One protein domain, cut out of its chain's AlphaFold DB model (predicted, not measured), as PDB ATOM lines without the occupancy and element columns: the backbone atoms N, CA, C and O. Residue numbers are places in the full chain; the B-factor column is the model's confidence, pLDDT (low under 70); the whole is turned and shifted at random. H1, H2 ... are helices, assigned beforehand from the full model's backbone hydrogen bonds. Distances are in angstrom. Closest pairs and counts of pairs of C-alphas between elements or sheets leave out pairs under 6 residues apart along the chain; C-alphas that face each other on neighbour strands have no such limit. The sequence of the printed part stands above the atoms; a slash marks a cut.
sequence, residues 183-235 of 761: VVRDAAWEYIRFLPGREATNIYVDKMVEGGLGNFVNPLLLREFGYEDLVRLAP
ATOM      1  N   VAL A 183       6.024  -9.718 -55.432       94.19
ATOM      2  CA  VAL A 183       6.046  -8.404 -56.098       94.19
ATOM      3  C   VAL A 183       5.714  -8.546 -57.580       94.19
ATOM      4  O   VAL A 183       4.927  -7.773 -58.116       94.19
ATOM      5  N   VAL A 184       6.279  -9.559 -58.243       91.06
ATOM      6  CA  VAL A 184       6.009  -9.827 -59.664       91.06
ATOM      7  C   VAL A 184       4.572 -10.300 -59.854       91.06
ATOM      8  O   VAL A 184       3.900  -9.837 -60.770       91.06
ATOM      9  N   ARG A 185       4.085 -11.189 -58.982       91.19
ATOM     10  CA  ARG A 185       2.698 -11.666 -59.005       91.19
ATOM     11  C   ARG A 185       1.710 -10.514 -58.824       91.19
ATOM     12  O   ARG A 185       0.744 -10.428 -59.572       91.19
ATOM     13  N   ASP A 186       1.941  -9.652 -57.842       93.06
ATOM     14  CA  ASP A 186       1.027  -8.560 -57.514       93.06
ATOM     15  C   ASP A 186       1.053  -7.483 -58.608       93.06
ATOM     16  O   ASP A 186      -0.009  -7.057 -59.050       93.06
ATOM     17  N   ALA A 187       2.232  -7.149 -59.146       93.00
ATOM     18  CA  ALA A 187       2.358  -6.267 -60.310       93.00
ATOM     19  C   ALA A 187       1.699  -6.862 -61.567       93.00
ATOM     20  O   ALA A 187       1.058  -6.148 -62.332       93.00
ATOM     21  N   ALA A 188       1.813  -8.176 -61.783       91.69
ATOM     22  CA  ALA A 188       1.119  -8.853 -62.875       91.69
ATOM     23  C   ALA A 188      -0.404  -8.821 -62.678       91.69
ATOM     24  O   ALA A 188      -1.129  -8.595 -63.642       91.69
ATOM     25  N   TRP A 189      -0.901  -8.987 -61.449       91.94
ATOM     26  CA  TRP A 189      -2.325  -8.826 -61.144       91.94
ATOM     27  C   TRP A 189      -2.806  -7.398 -61.379       91.94
ATOM     28  O   TRP A 189      -3.879  -7.206 -61.947       91.94
ATOM     29  N   GLU A 190      -2.025  -6.409 -60.955       92.19
ATOM     30  CA  GLU A 190      -2.316  -4.998 -61.183       92.19
ATOM     31  C   GLU A 190      -2.353  -4.689 -62.680       92.19
ATOM     32  O   GLU A 190      -3.326  -4.107 -63.150       92.19
ATOM     33  N   TYR A 191      -1.383  -5.186 -63.452       91.19
ATOM     34  CA  TYR A 191      -1.366  -5.044 -64.905       91.19
ATOM     35  C   TYR A 191      -2.564  -5.727 -65.579       91.19
ATOM     36  O   TYR A 191      -3.203  -5.130 -66.440       91.19
ATOM     37  N   ILE A 192      -2.917  -6.950 -65.169       90.12
ATOM     38  CA  ILE A 192      -4.089  -7.668 -65.695       90.12
ATOM     39  C   ILE A 192      -5.386  -6.908 -65.392       90.12
ATOM     40  O   ILE A 192      -6.290  -6.923 -66.219       90.12
ATOM     41  N   ARG A 193      -5.494  -6.238 -64.238       89.25
ATOM     42  CA  ARG A 193      -6.650  -5.385 -63.905       89.25
ATOM     43  C   ARG A 193      -6.632  -4.055 -64.651       89.25
ATOM     44  O   ARG A 193      -7.693  -3.558 -65.013       89.25
ATOM     45  N   PHE A 194      -5.448  -3.489 -64.859       92.19
ATOM     46  CA  PHE A 194      -5.250  -2.249 -65.596       92.19
ATOM     47  C   PHE A 194      -5.606  -2.415 -67.074       92.19
ATOM     48  O   PHE A 194      -6.283  -1.555 -67.616       92.19
ATOM     49  N   LEU A 195      -5.204  -3.523 -67.705       85.88
ATOM     50  CA  LEU A 195      -5.336  -3.753 -69.145       85.88
ATOM     51  C   LEU A 195      -6.772  -3.598 -69.699       85.88
ATOM     52  O   LEU A 195      -6.919  -2.902 -70.700       85.88
ATOM     53  N   PRO A 196      -7.830  -4.176 -69.093       83.88
ATOM     54  CA  PRO A 196      -9.219  -3.917 -69.486       83.88
ATOM     55  C   PRO A 196      -9.804  -2.653 -68.828       83.88
ATOM     56  O   PRO A 196     -10.979  -2.339 -69.010       83.88
ATOM     57  N   GLY A 197      -9.024  -1.972 -67.991       88.00
ATOM     58  CA  GLY A 197      -9.436  -0.793 -67.253       88.00
ATOM     59  C   GLY A 197      -9.563   0.431 -68.152       88.00
ATOM     60  O   GLY A 197      -8.851   0.601 -69.139       88.00
ATOM     61  N   ARG A 198     -10.450   1.341 -67.750       90.44
ATOM     62  CA  ARG A 198     -10.755   2.567 -68.497       90.44
ATOM     63  C   ARG A 198      -9.521   3.429 -68.788       90.44
ATOM     64  O   ARG A 198      -9.445   4.045 -69.843       90.44
ATOM     65  N   GLU A 199      -8.559   3.457 -67.866       90.75
ATOM     66  CA  GLU A 199      -7.310   4.209 -68.019       90.75
ATOM     67  C   GLU A 199      -6.430   3.656 -69.150       90.75
ATOM     68  O   GLU A 199      -5.981   4.423 -70.001       90.75
ATOM     69  N   ALA A 200      -6.232   2.334 -69.209       90.50
ATOM     70  CA  ALA A 200      -5.480   1.695 -70.287       90.50
ATOM     71  C   ALA A 200      -6.153   1.926 -71.643       90.50
ATOM     72  O   ALA A 200      -5.477   2.248 -72.621       90.50
ATOM     73  N   THR A 201      -7.485   1.825 -71.682       89.50
ATOM     74  CA  THR A 201      -8.270   2.105 -72.886       89.50
ATOM     75  C   THR A 201      -8.110   3.557 -73.333       89.50
ATOM     76  O   THR A 201      -7.876   3.784 -74.515       89.50
ATOM     77  N   ASN A 202      -8.143   4.535 -72.416       91.56
ATOM     78  CA  ASN A 202      -7.902   5.941 -72.756       91.56
ATOM     79  C   ASN A 202      -6.502   6.145 -73.351       91.56
ATOM     80  O   ASN A 202      -6.367   6.721 -74.424       91.56
ATOM     81  N   ILE A 203      -5.461   5.606 -72.702       92.38
ATOM     82  CA  ILE A 203      -4.076   5.692 -73.198       92.38
ATOM     83  C   ILE A 203      -3.966   5.089 -74.602       92.38
ATOM     84  O   ILE A 203      -3.310   5.661 -75.472       92.38
ATOM     85  N   TYR A 204      -4.599   3.939 -74.834       89.38
ATOM     86  CA  TYR A 204      -4.628   3.307 -76.145       89.38
ATOM     87  C   TYR A 204      -5.284   4.208 -77.199       89.38
ATOM     88  O   TYR A 204      -4.686   4.440 -78.252       89.38
ATOM     89  N   VAL A 205      -6.476   4.742 -76.917       90.12
ATOM     90  CA  VAL A 205      -7.212   5.609 -77.849       90.12
ATOM     91  C   VAL A 205      -6.419   6.878 -78.150       90.12
ATOM     92  O   VAL A 205      -6.198   7.176 -79.325       90.12
ATOM     93  N   ASP A 206      -5.901   7.554 -77.124       92.81
ATOM     94  CA  ASP A 206      -5.086   8.763 -77.268       92.81
ATOM     95  C   ASP A 206      -3.877   8.502 -78.176       92.81
ATOM     96  O   ASP A 206      -3.625   9.252 -79.120       92.81
ATOM     97  N   LYS A 207      -3.147   7.397 -77.960       93.19
ATOM     98  CA  LYS A 207      -1.967   7.056 -78.772       93.19
ATOM     99  C   LYS A 207      -2.313   6.672 -80.203       93.19
ATOM    100  O   LYS A 207      -1.557   7.014 -81.116       93.19
ATOM    101  N   MET A 208      -3.441   6.004 -80.425       88.62
ATOM    102  CA  MET A 208      -3.922   5.704 -81.773       88.62
ATOM    103  C   MET A 208      -4.301   6.985 -82.520       88.62
ATOM    104  O   MET A 208      -3.939   7.138 -83.686       88.62
ATOM    105  N   VAL A 209      -4.971   7.932 -81.861       89.94
ATOM    106  CA  VAL A 209      -5.342   9.217 -82.468       89.94
ATOM    107  C   VAL A 209      -4.111  10.092 -82.724       89.94
ATOM    108  O   VAL A 209      -3.947  10.574 -83.845       89.94
ATOM    109  N   GLU A 210      -3.210  10.243 -81.749       91.81
ATOM    110  CA  GLU A 210      -1.935  10.969 -81.903       91.81
ATOM    111  C   GLU A 210      -1.090  10.409 -83.058       91.81
ATOM    112  O   GLU A 210      -0.460  11.162 -83.799       91.81
ATOM    113  N   GLY A 211      -1.099   9.085 -83.235       89.06
ATOM    114  CA  GLY A 211      -0.409   8.393 -84.322       89.06
ATOM    115  C   GLY A 211      -1.084   8.508 -85.694       89.06
ATOM    116  O   GLY A 211      -0.577   7.934 -86.655       89.06
ATOM    117  N   GLY A 212      -2.220   9.207 -85.810       85.88
ATOM    118  CA  GLY A 212      -2.993   9.327 -87.052       85.88
ATOM    119  C   GLY A 212      -3.791   8.069 -87.423       85.88
ATOM    120  O   GLY A 212      -4.264   7.949 -88.550       85.88
ATOM    121  N   LEU A 213      -3.951   7.134 -86.485       83.88
ATOM    122  CA  LEU A 213      -4.644   5.853 -86.645       83.88
ATOM    123  C   LEU A 213      -6.026   5.839 -85.973       83.88
ATOM    124  O   LEU A 213      -6.617   4.775 -85.807       83.88
ATOM    125  N   GLY A 214      -6.567   7.004 -85.607       82.00
ATOM    126  CA  GLY A 214      -7.869   7.110 -84.940       82.00
ATOM    127  C   GLY A 214      -9.023   6.480 -85.731       82.00
ATOM    128  O   GLY A 214      -9.933   5.917 -85.139       82.00
ATOM    129  N   ASN A 215      -8.935   6.451 -87.062       78.75
ATOM    130  CA  ASN A 215      -9.923   5.816 -87.950       78.75
ATOM    131  C   ASN A 215      -9.996   4.284 -87.778       78.75
ATOM    132  O   ASN A 215     -10.909   3.649 -88.300       78.75
ATOM    133  N   PHE A 216      -9.017   3.687 -87.090       76.94
ATOM    134  CA  PHE A 216      -8.941   2.258 -86.794       76.94
ATOM    135  C   PHE A 216      -9.376   1.913 -85.363       76.94
ATOM    136  O   PHE A 216      -9.235   0.772 -84.928       76.94
ATOM    137  N   VAL A 217      -9.885   2.892 -84.615       81.25
ATOM    138  CA  VAL A 217     -10.364   2.717 -83.244       81.25
ATOM    139  C   VAL A 217     -11.876   2.505 -83.250       81.25
ATOM    140  O   VAL A 217     -12.599   3.073 -84.066       81.25
ATOM    141  N   ASN A 218     -12.358   1.691 -82.309       83.06
ATOM    142  CA  ASN A 218     -13.784   1.483 -82.084       83.06
ATOM    143  C   ASN A 218     -14.515   2.838 -81.893       83.06
ATOM    144  O   ASN A 218     -14.140   3.596 -80.990       83.06
ATOM    145  N   PRO A 219     -15.563   3.143 -82.685       85.12
ATOM    146  CA  PRO A 219     -16.280   4.415 -82.611       85.12
ATOM    147  C   PRO A 219     -16.941   4.678 -81.252       85.12
ATOM    148  O   PRO A 219     -17.015   5.834 -80.841       85.12
ATOM    149  N   LEU A 220     -17.346   3.635 -80.514       85.56
ATOM    150  CA  LEU A 220     -17.864   3.781 -79.147       85.56
ATOM    151  C   LEU A 220     -16.796   4.339 -78.201       85.56
ATOM    152  O   LEU A 220     -17.086   5.228 -77.404       85.56
ATOM    153  N   LEU A 221     -15.552   3.866 -78.329       87.56
ATOM    154  CA  LEU A 221     -14.430   4.350 -77.524       87.56
ATOM    155  C   LEU A 221     -14.013   5.766 -77.940       87.56
ATOM    156  O   LEU A 221     -13.758   6.603 -77.081       87.56
ATOM    157  N   LEU A 222     -13.985   6.060 -79.245       88.19
ATOM    158  CA  LEU A 222     -13.709   7.415 -79.739       88.19
ATOM    159  C   LEU A 222     -14.708   8.425 -79.170       88.19
ATOM    160  O   LEU A 222     -14.293   9.472 -78.681       88.19
ATOM    161  N   ARG A 223     -16.006   8.099 -79.185       88.50
ATOM    162  CA  ARG A 223     -17.052   8.939 -78.588       88.50
ATOM    163  C   ARG A 223     -16.861   9.087 -77.081       88.50
ATOM    164  O   ARG A 223     -16.936  10.197 -76.563       88.50
ATOM    165  N   GLU A 224     -16.587   7.986 -76.382       88.75
ATOM    166  CA  GLU A 224     -16.381   7.998 -74.932       88.75
ATOM    167  C   GLU A 224     -15.226   8.922 -74.509       88.75
ATOM    168  O   GLU A 224     -15.359   9.651 -73.525       88.75
ATOM    169  N   PHE A 225     -14.123   8.927 -75.263       91.12
ATOM    170  CA  PHE A 225     -12.931   9.734 -74.971       91.12
ATOM    171  C   PHE A 225     -12.890  11.085 -75.711       91.12
ATOM    172  O   PHE A 225     -11.884  11.787 -75.665       91.12
ATOM    173  N   GLY A 226     -13.996  11.507 -76.338       90.12
ATOM    174  CA  GLY A 226     -14.168  12.875 -76.851       90.12
ATOM    175  C   GLY A 226     -13.663  13.136 -78.276       90.12
ATOM    176  O   GLY A 226     -13.507  14.293 -78.663       90.12
ATOM    177  N   TYR A 227     -13.450  12.097 -79.082       90.31
ATOM    178  CA  TYR A 227     -12.994  12.167 -80.475       90.31
ATOM    179  C   TYR A 227     -14.142  12.045 -81.498       90.31
ATOM    180  O   TYR A 227     -14.051  11.293 -82.473       90.31
ATOM    181  N   GLU A 228     -15.227  12.802 -81.308       88.62
ATOM    182  CA  GLU A 228     -16.443  12.718 -82.142       88.62
ATOM    183  C   GLU A 228     -16.173  12.976 -83.638       88.62
ATOM    184  O   GLU A 228     -16.747  12.328 -84.513       88.62
ATOM    185  N   ASP A 229     -15.222  13.862 -83.951       86.75
ATOM    186  CA  ASP A 229     -14.840  14.204 -85.329       86.75
ATOM    187  C   ASP A 229     -14.276  13.020 -86.134       86.75
ATOM    188  O   ASP A 229     -14.224  13.083 -87.368       86.75
ATOM    189  N   LEU A 230     -13.834  11.955 -85.461       84.94
ATOM    190  CA  LEU A 230     -13.313  10.737 -86.083       84.94
ATOM    191  C   LEU A 230     -14.383   9.649 -86.219       84.94
ATOM    192  O   LEU A 230     -14.275   8.804 -87.104       84.94
ATOM    193  N   VAL A 231     -15.458   9.707 -85.425       82.94
ATOM    194  CA  VAL A 231     -16.565   8.734 -85.462       82.94
ATOM    195  C   VAL A 231     -17.239   8.711 -86.836       82.94
ATOM    196  O   VAL A 231     -17.588   7.646 -87.336       82.94
ATOM    197  N   ARG A 232     -17.334   9.864 -87.511       79.69
ATOM    198  CA  ARG A 232     -17.880   9.974 -88.881       79.69
ATOM    199  C   ARG A 232     -17.116   9.168 -89.943       79.69
ATOM    200  O   ARG A 232     -17.619   9.019 -91.050       79.69
ATOM    201  N   LEU A 233     -15.892   8.726 -89.642       76.06
ATOM    202  CA  LEU A 233     -15.060   7.925 -90.543       76.06
ATOM    203  C   LEU A 233     -15.300   6.418 -90.368       76.06
ATOM    204  O   LEU A 233     -14.814   5.630 -91.177       76.06
ATOM    205  N   ALA A 234     -16.045   6.012 -89.334       74.75
ATOM    206  CA  ALA A 234     -16.410   4.620 -89.128       74.75
ATOM    207  C   ALA A 234     -17.456   4.155 -90.166       74.75
ATOM    208  O   ALA A 234     -18.271   4.953 -90.638       74.75
ATOM    209  N   PRO A 235     -17.478   2.858 -90.525       74.56
ATOM    210  CA  PRO A 235     -18.500   2.298 -91.396       74.56
ATOM    211  C   PRO A 235     -19.902   2.499 -90.810       74.56
ATOM    212  O   PRO A 235     -20.161   2.169 -89.652       74.56
TER     213      PRO A 235
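Overview. This is residues 183 to 235 of the 761 residues of the protein "Extracellular solute-binding protein" of Oligosphaeraceae bacterium (UniProt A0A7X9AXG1). Two longer helices, H1 and H2, meet near their ends at a corner, and after H2 the chain folds back into a small head of two short helices, H3 and H4, with H3 near H2. Residues 183 to 190 of H1 stick out as an arm at one end of the long axis. The printed part has 53 residues with four named helices, in the order H1, H2, H3, H4, and no named strand; the class is all helix. The whole is loose, with a radius of gyration of the C-alphas of 13.5 A, and the C-alphas span 44 by 19 by 17 A.

Arrangement. H1, residues 183 to 194, and H2, residues 198 to 210, are close but not clearly touching; their closest C-alphas, of Phe 194 and Ala 200, are 6.1 A apart. They run the same way at a steep tilt of 69 degrees, only just short of about perpendicular. H3, residues 219 to 224, is close to H2 but not clearly touching it, with the closest C-alphas, of Val 205 and Leu 222, 7.0 A apart. These two run opposite ways at a steep tilt of 64 degrees. H4, residues 228 to 231, touches H3, the closest C-alphas being those of Pro 219 and Val 231, 5.2 A apart. H1 is apart from H3 and H4, and H2 is apart from H4. In H1, H2 and H3 every O i to N i+4 pair is within hydrogen-bond range; H4 is too short for such a pair.

Along the chain. H1 begins at C-alpha 183, (6.046, -8.404, -56.098), and is 16.0 A long. H2 begins at C-alpha 198, (-10.755, 2.567, -68.497), and is 18.1 A long. H3 is 8.5 A long, and H4 ends at C-alpha 231, (-16.565, 8.734, -85.462).

Size, cuts and confidence. The C-alphas of Val 183 and Arg 232, the two farthest apart, are 44.6 A apart. The printed part has no cut. The links H1 to H2 and H3 to H4 are tight, and that from H2 to H3 is short. No printed residue is under 70 in pLDDT.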